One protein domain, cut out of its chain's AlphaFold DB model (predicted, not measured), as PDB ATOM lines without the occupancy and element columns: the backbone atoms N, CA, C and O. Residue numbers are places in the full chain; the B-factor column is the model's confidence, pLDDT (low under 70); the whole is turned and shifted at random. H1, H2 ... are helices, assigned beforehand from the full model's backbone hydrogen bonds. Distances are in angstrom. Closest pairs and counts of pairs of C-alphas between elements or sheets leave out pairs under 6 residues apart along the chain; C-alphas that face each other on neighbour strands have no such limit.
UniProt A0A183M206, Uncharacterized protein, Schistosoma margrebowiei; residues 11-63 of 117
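Overview. This is residues 11 to 63 of the 117 residues of an uncharacterized protein of Schistosoma margrebowiei (UniProt A0A183M206). What shape does the printed part make? One long helix, H1, makes the longest axis, and after its last residue, Arg 43, a tight link folds back into a short helix, H2, that packs side by side on residues 31 to 42 of H1: a lopsided helical hairpin. Residues 11 to 29 of H1 and the tail, residues 58 to 63, stick out free. What are its counts and size? The printed part has 53 residues with two named helices, H1 then H2, and no named strand; its class is all helix. It is extended and flat, with a radius of gyration of the C-alphas of 15.6 A and spans of 51 by 27 by 8 A.

Arrangement. How does H1, residues 11 to 43, stand to H2, residues 47 to 57? They touch, H1 with residues 31 to 42 alone, and form a helical hairpin. Their closest C-alphas, those of Ala 38 and Leu 50, are 5.0 A apart. They run opposite ways at a shallow tilt of 18 degrees. What do the backbones show? In H1 and H2 every O i to N i+4 pair is within hydrogen-bond range.

Along the chain. Where does H1 run? It goes from C-alpha 11 at (-41.438, -41.140, -6.779) to C-alpha 43 at (-24.901, -26.735, 36.227), 48.3 A. Where does H2 end? It ends at C-alpha 57, at (-24.408, -23.624, 18.509), 15.2 A from its first C-alpha.

Size, cuts and confidence. How far does it reach? The two C-alphas farthest apart, those of Lys 11 and Gly 45, are 51.2 A apart. Is it unbroken and sure? The printed part has no cut, and the link from H1 to H2 is tight. The model's pLDDT is under 70 at residues 60 to 63.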
ATOM      1  N   LYS A  11     -42.334 -40.461  -7.733       93.56
ATOM      2  CA  LYS A  11     -41.438 -41.140  -6.779       93.56
ATOM      3  C   LYS A  11     -40.272 -40.254  -6.344       93.56
ATOM      4  O   LYS A  11     -39.975 -40.191  -5.154       93.56
ATOM      5  N   TYR A  12     -39.640 -39.549  -7.282       92.75
ATOM      6  CA  TYR A  12     -38.548 -38.622  -6.973       92.75
ATOM      7  C   TYR A  12     -39.007 -37.483  -6.054       92.75
ATOM      8  O   TYR A  12     -38.328 -37.148  -5.085       92.75
ATOM      9  N   THR A  13     -40.184 -36.915  -6.323       96.38
ATOM     10  CA  THR A  13     -40.752 -35.827  -5.513       96.38
ATOM     11  C   THR A  13     -41.029 -36.284  -4.080       96.38
ATOM     12  O   THR A  13     -40.668 -35.585  -3.130       96.38
ATOM     13  N   GLU A  14     -41.614 -37.473  -3.915       96.12
ATOM     14  CA  GLU A  14     -41.895 -38.050  -2.598       96.12
ATOM     15  C   GLU A  14     -40.601 -38.372  -1.832       96.12
ATOM     16  O   GLU A  14     -40.448 -37.965  -0.680       96.12
ATOM     17  N   ALA A  15     -39.617 -38.996  -2.487       96.19
ATOM     18  CA  ALA A  15     -38.316 -39.280  -1.878       96.19
ATOM     19  C   ALA A  15     -37.591 -37.993  -1.441       96.19
ATOM     20  O   ALA A  15     -37.106 -37.898  -0.315       96.19
ATOM     21  N   ASN A  16     -37.580 -36.956  -2.285       95.44
ATOM     22  CA  ASN A  16     -36.935 -35.679  -1.968       95.44
ATOM     23  C   ASN A  16     -37.628 -34.963  -0.789       95.44
ATOM     24  O   ASN A  16     -36.976 -34.333   0.047       95.44
ATOM     25  N   LYS A  17     -38.957 -35.091  -0.674       96.94
ATOM     26  CA  LYS A  17     -39.721 -34.592   0.478       96.94
ATOM     27  C   LYS A  17     -39.334 -35.318   1.768       96.94
ATOM     28  O   LYS A  17     -39.164 -34.659   2.795       96.94
ATOM     29  N   GLN A  18     -39.179 -36.642   1.725       96.88
ATOM     30  CA  GLN A  18     -38.754 -37.437   2.883       96.88
ATOM     31  C   GLN A  18     -37.326 -37.092   3.315       96.88
ATOM     32  O   GLN A  18     -37.106 -36.813   4.491       96.88
ATOM     33  N   VAL A  19     -36.391 -36.984   2.367       97.06
ATOM     34  CA  VAL A  19     -35.001 -36.579   2.640       97.06
ATOM     35  C   VAL A  19     -34.946 -35.205   3.312       97.06
ATOM     36  O   VAL A  19     -34.310 -35.051   4.353       97.06
ATOM     37  N   LYS A  20     -35.670 -34.208   2.789       96.75
ATOM     38  CA  LYS A  20     -35.716 -32.862   3.393       96.75
ATOM     39  C   LYS A  20     -36.274 -32.868   4.816       96.75
ATOM     40  O   LYS A  20     -35.781 -32.130   5.667       96.75
ATOM     41  N   LYS A  21     -37.299 -33.688   5.083       97.50
ATOM     42  CA  LYS A  21     -37.845 -33.863   6.437       97.50
ATOM     43  C   LYS A  21     -36.824 -34.511   7.375       97.50
ATOM     44  O   LYS A  21     -36.657 -34.003   8.479       97.50
ATOM     45  N   GLY A  22     -36.130 -35.558   6.923       97.62
ATOM     46  CA  GLY A  22     -35.073 -36.228   7.686       97.62
ATOM     47  C   GLY A  22     -33.945 -35.269   8.062       97.62
ATOM     48  O   GLY A  22     -33.684 -35.070   9.240       97.62
ATOM     49  N   ILE A  23     -33.394 -34.544   7.082       96.44
ATOM     50  CA  ILE A  23     -32.337 -33.542   7.315       96.44
ATOM     51  C   ILE A  23     -32.777 -32.484   8.339       96.44
ATOM     52  O   ILE A  23     -31.991 -32.063   9.189       96.44
ATOM     53  N   LYS A  24     -34.037 -32.034   8.273       96.56
ATOM     54  CA  LYS A  24     -34.572 -31.069   9.240       96.56
ATOM     55  C   LYS A  24     -34.645 -31.665  10.649       96.56
ATOM     56  O   LYS A  24     -34.253 -30.982  11.592       96.56
ATOM     57  N   ALA A  25     -35.133 -32.897  10.776       97.62
ATOM     58  CA  ALA A  25     -35.232 -33.593  12.055       97.62
ATOM     59  C   ALA A  25     -33.845 -33.836  12.671       97.62
ATOM     60  O   ALA A  25     -33.626 -33.499  13.831       97.62
ATOM     61  N   ASP A  26     -32.883 -34.303  11.874       96.81
ATOM     62  CA  ASP A  26     -31.510 -34.542  12.326       96.81
ATOM     63  C   ASP A  26     -30.840 -33.248  12.794       96.81
ATOM     64  O   ASP A  26     -30.199 -33.214  13.844       96.81
ATOM     65  N   LYS A  27     -31.047 -32.140  12.066       93.31
ATOM     66  CA  LYS A  27     -30.550 -30.823  12.484       93.31
ATOM     67  C   LYS A  27     -31.160 -30.376  13.814       93.31
ATOM     68  O   LYS A  27     -30.443 -29.823  14.644       93.31
ATOM     69  N   GLN A  28     -32.464 -30.579  14.010       94.88
ATOM     70  CA  GLN A  28     -33.133 -30.241  15.270       94.88
ATOM     71  C   GLN A  28     -32.577 -31.074  16.427       94.88
ATOM     72  O   GLN A  28     -32.186 -30.499  17.440       94.88
ATOM     73  N   LYS A  29     -32.447 -32.389  16.229       97.25
ATOM     74  CA  LYS A  29     -31.878 -33.306  17.219       97.25
ATOM     75  C   LYS A  29     -30.455 -32.905  17.615       97.25
ATOM     76  O   LYS A  29     -30.153 -32.794  18.796       97.25
ATOM     77  N   TYR A  30     -29.605 -32.604  16.633       94.00
ATOM     78  CA  TYR A  30     -28.235 -32.154  16.887       94.00
ATOM     79  C   TYR A  30     -28.180 -30.865  17.725       94.00
ATOM     80  O   TYR A  30     -27.396 -30.754  18.668       94.00
ATOM     81  N   VAL A  31     -29.025 -29.880  17.405       93.81
ATOM     82  CA  VAL A  31     -29.107 -28.617  18.158       93.81
ATOM     83  C   VAL A  31     -29.584 -28.851  19.596       93.81
ATOM     84  O   VAL A  31     -29.051 -28.242  20.523       93.81
ATOM     85  N   GLU A  32     -30.552 -29.743  19.798       95.44
ATOM     86  CA  GLU A  32     -31.096 -30.085  21.117       95.44
ATOM     87  C   GLU A  32     -30.082 -30.827  22.003       95.44
ATOM     88  O   GLU A  32     -29.929 -30.502  23.186       95.44
ATOM     89  N   GLU A  33     -29.311 -31.756  21.431       95.88
ATOM     90  CA  GLU A  33     -28.208 -32.438  22.122       95.88
ATOM     91  C   GLU A  33     -27.124 -31.445  22.583       95.88
ATOM     92  O   GLU A  33     -26.653 -31.507  23.728       95.88
ATOM     93  N   LEU A  34     -26.764 -30.478  21.729       94.44
ATOM     94  CA  LEU A  34     -25.832 -29.406  22.093       94.44
ATOM     95  C   LEU A  34     -26.390 -28.520  23.215       94.44
ATOM     96  O   LEU A  34     -25.671 -28.226  24.171       94.44
ATOM     97  N   ALA A  35     -27.660 -28.116  23.133       94.94
ATOM     98  CA  ALA A  35     -28.300 -27.304  24.169       94.94
ATOM     99  C   ALA A  35     -28.349 -28.037  25.521       94.94
ATOM    100  O   ALA A  35     -28.033 -27.455  26.561       94.94
ATOM    101  N   THR A  36     -28.660 -29.335  25.502       96.69
ATOM    102  CA  THR A  36     -28.668 -30.186  26.699       96.69
ATOM    103  C   THR A  36     -27.273 -30.278  27.321       96.69
ATOM    104  O   THR A  36     -27.111 -30.120  28.534       96.69
ATOM    105  N   THR A  37     -26.248 -30.459  26.485       96.12
ATOM    106  CA  THR A  37     -24.845 -30.509  26.919       96.12
ATOM    107  C   THR A  37     -24.396 -29.184  27.537       96.12
ATOM    108  O   THR A  37     -23.758 -29.182  28.590       96.12
ATOM    109  N   ALA A  38     -24.764 -28.054  26.927       95.06
ATOM    110  CA  ALA A  38     -24.488 -26.726  27.467       95.06
ATOM    111  C   ALA A  38     -25.160 -26.529  28.838       95.06
ATOM    112  O   ALA A  38     -24.506 -26.107  29.789       95.06
ATOM    113  N   GLY A  39     -26.434 -26.907  28.977       95.88
ATOM    114  CA  GLY A  39     -27.152 -26.822  30.251       95.88
ATOM    115  C   GLY A  39     -26.506 -27.654  31.362       95.88
ATOM    116  O   GLY A  39     -26.399 -27.190  32.497       95.88
ATOM    117  N   LYS A  40     -26.019 -28.859  31.040       97.31
ATOM    118  CA  LYS A  40     -25.273 -29.696  31.991       97.31
ATOM    119  C   LYS A  40     -23.953 -29.039  32.410       97.31
ATOM    120  O   LYS A  40     -23.708 -28.904  33.605       97.31
ATOM    121  N   ALA A  41     -23.166 -28.553  31.449       96.81
ATOM    122  CA  ALA A  41     -21.905 -27.867  31.730       96.81
ATOM    123  C   ALA A  41     -22.099 -26.623  32.615       96.81
ATOM    124  O   ALA A  41     -21.305 -26.392  33.523       96.81
ATOM    125  N   ALA A  42     -23.175 -25.857  32.399       96.31
ATOM    126  CA  ALA A  42     -23.513 -24.710  33.240       96.31
ATOM    127  C   ALA A  42     -23.817 -25.119  34.690       96.31
ATOM    128  O   ALA A  42     -23.337 -24.478  35.620       96.31
ATOM    129  N   ARG A  43     -24.576 -26.207  34.888       96.75
ATOM    130  CA  ARG A  43     -24.901 -26.735  36.227       96.75
ATOM    131  C   ARG A  43     -23.673 -27.257  36.969       96.75
ATOM    132  O   ARG A  43     -23.591 -27.108  38.179       96.75
ATOM    133  N   GLU A  44     -22.732 -27.853  36.246       96.69
ATOM    134  CA  GLU A  44     -21.483 -28.393  36.797       96.69
ATOM    135  C   GLU A  44     -20.389 -27.323  36.963       96.69
ATOM    136  O   GLU A  44     -19.297 -27.631  37.434       96.69
ATOM    137  N   GLY A  45     -20.645 -26.072  36.560       95.25
ATOM    138  CA  GLY A  45     -19.651 -24.996  36.597       95.25
ATOM    139  C   GLY A  45     -18.512 -25.155  35.579       95.25
ATOM    140  O   GLY A  45     -17.505 -24.450  35.659       95.25
ATOM    141  N   ASN A  46     -18.646 -26.048  34.593       95.88
ATOM    142  CA  ASN A  46     -17.648 -26.257  33.544       95.88
ATOM    143  C   ASN A  46     -17.760 -25.173  32.458       95.88
ATOM    144  O   ASN A  46     -18.321 -25.373  31.373       95.88
ATOM    145  N   MET A  47     -17.207 -23.997  32.759       92.69
ATOM    146  CA  MET A  47     -17.312 -22.817  31.899       92.69
ATOM    147  C   MET A  47     -16.617 -22.993  30.538       92.69
ATOM    148  O   MET A  47     -17.088 -22.457  29.530       92.69
ATOM    149  N   ASN A  48     -15.539 -23.784  30.480       89.38
ATOM    150  CA  ASN A  48     -14.837 -24.089  29.228       89.38
ATOM    151  C   ASN A  48     -15.753 -24.839  28.253       89.38
ATOM    152  O   ASN A  48     -15.963 -24.393  27.123       89.38
ATOM    153  N   GLN A  49     -16.368 -25.934  28.710       92.75
ATOM    154  CA  GLN A  49     -17.274 -26.731  27.882       92.75
ATOM    155  C   GLN A  49     -18.537 -25.950  27.491       92.75
ATOM    156  O   GLN A  49     -19.012 -26.074  26.356       92.75
ATOM    157  N   LEU A  50     -19.060 -25.112  28.396       94.50
ATOM    158  CA  LEU A  50     -20.189 -24.227  28.104       94.50
ATOM    159  C   LEU A  50     -19.855 -23.256  26.959       94.50
ATOM    160  O   LEU A  50     -20.632 -23.127  26.009       94.50
ATOM    161  N   SER A  51     -18.687 -22.610  27.024       88.56
ATOM    162  CA  SER A  51     -18.216 -21.659  26.010       88.56
ATOM    163  C   SER A  51     -18.063 -22.318  24.638       88.56
ATOM    164  O   SER A  51     -18.590 -21.817  23.642       88.56
ATOM    165  N   ASP A  52     -17.414 -23.481  24.576       89.56
ATOM    166  CA  ASP A  52     -17.175 -24.176  23.310       89.56
ATOM    167  C   ASP A  52     -18.465 -24.708  22.677       89.56
ATOM    168  O   ASP A  52     -18.669 -24.575  21.467       89.56
ATOM    169  N   THR A  53     -19.379 -25.245  23.487       92.12
ATOM    170  CA  THR A  53     -20.691 -25.713  23.009       92.12
ATOM    171  C   THR A  53     -21.532 -24.547  22.486       92.12
ATOM    172  O   THR A  53     -22.145 -24.650  21.423       92.12
ATOM    173  N   THR A  54     -21.491 -23.396  23.163       89.50
ATOM    174  CA  THR A  54     -22.182 -22.171  22.725       89.50
ATOM    175  C   THR A  54     -21.604 -21.627  21.414       89.50
ATOM    176  O   THR A  54     -22.359 -21.207  20.535       89.50
ATOM    177  N   LYS A  55     -20.276 -21.676  21.228       86.50
ATOM    178  CA  LYS A  55     -19.628 -21.312  19.952       86.50
ATOM    179  C   LYS A  55     -20.079 -22.223  18.808       86.50
ATOM    180  O   LYS A  55     -20.397 -21.709  17.736       86.50
ATOM    181  N   LYS A  56     -20.156 -23.541  19.045       88.75
ATOM    182  CA  LYS A  56     -20.682 -24.514  18.067       88.75
ATOM    183  C   LYS A  56     -22.140 -24.212  17.705       88.75
ATOM    184  O   LYS A  56     -22.468 -24.166  16.524       88.75
ATOM    185  N   LEU A  57     -22.987 -23.937  18.703       88.81
ATOM    186  CA  LEU A  57     -24.408 -23.624  18.509       88.81
ATOM    187  C   LEU A  57     -24.621 -22.336  17.700       88.81
ATOM    188  O   LEU A  57     -25.493 -22.275  16.837       88.81
ATOM    189  N   ALA A  58     -23.804 -21.311  17.953       85.75
ATOM    190  CA  ALA A  58     -23.913 -20.020  17.282       85.75
ATOM    191  C   ALA A  58     -23.556 -20.075  15.785       85.75
ATOM    192  O   ALA A  58     -23.739 -19.074  15.091       85.75
ATOM    193  N   GLY A  59     -22.995 -21.187  15.286       76.12
ATOM    194  CA  GLY A  59     -22.570 -21.328  13.888       76.12
ATOM    195  C   GLY A  59     -21.532 -20.288  13.461       76.12
ATOM    196  O   GLY A  59     -21.285 -20.095  12.270       76.12
ATOM    197  N   ARG A  60     -20.933 -19.576  14.425       63.00
ATOM    198  CA  ARG A  60     -19.954 -18.537  14.151       63.00
ATOM    199  C   ARG A  60     -18.660 -19.239  13.787       63.00
ATOM    200  O   ARG A  60     -17.934 -19.700  14.663       63.00
ATOM    201  N   TYR A  61     -18.362 -19.274  12.492       56.03
ATOM    202  CA  TYR A  61     -17.012 -19.503  11.990       56.03
ATOM    203  C   TYR A  61     -16.165 -18.287  12.390       56.03
ATOM    204  O   TYR A  61     -15.857 -17.403  11.591       56.03
ATOM    205  N   SER A  62     -15.865 -18.161  13.682       56.69
ATOM    206  CA  SER A  62     -14.893 -17.188  14.138       56.69
ATOM    207  C   SER A  62     -13.568 -17.645  13.556       56.69
ATOM    208  O   SER A  62     -13.095 -18.722  13.903       56.69
ATOM    209  N   LYS A  63     -12.956 -16.849  12.678       60.16
ATOM    210  CA  LYS A  63     -11.506 -16.924  12.495       60.16
ATOM    211  C   LYS A  63     -10.914 -16.692  13.886       60.16
ATOM    212  O   LYS A  63     -10.884 -15.558  14.356       60.16
TER     213      LYS A  63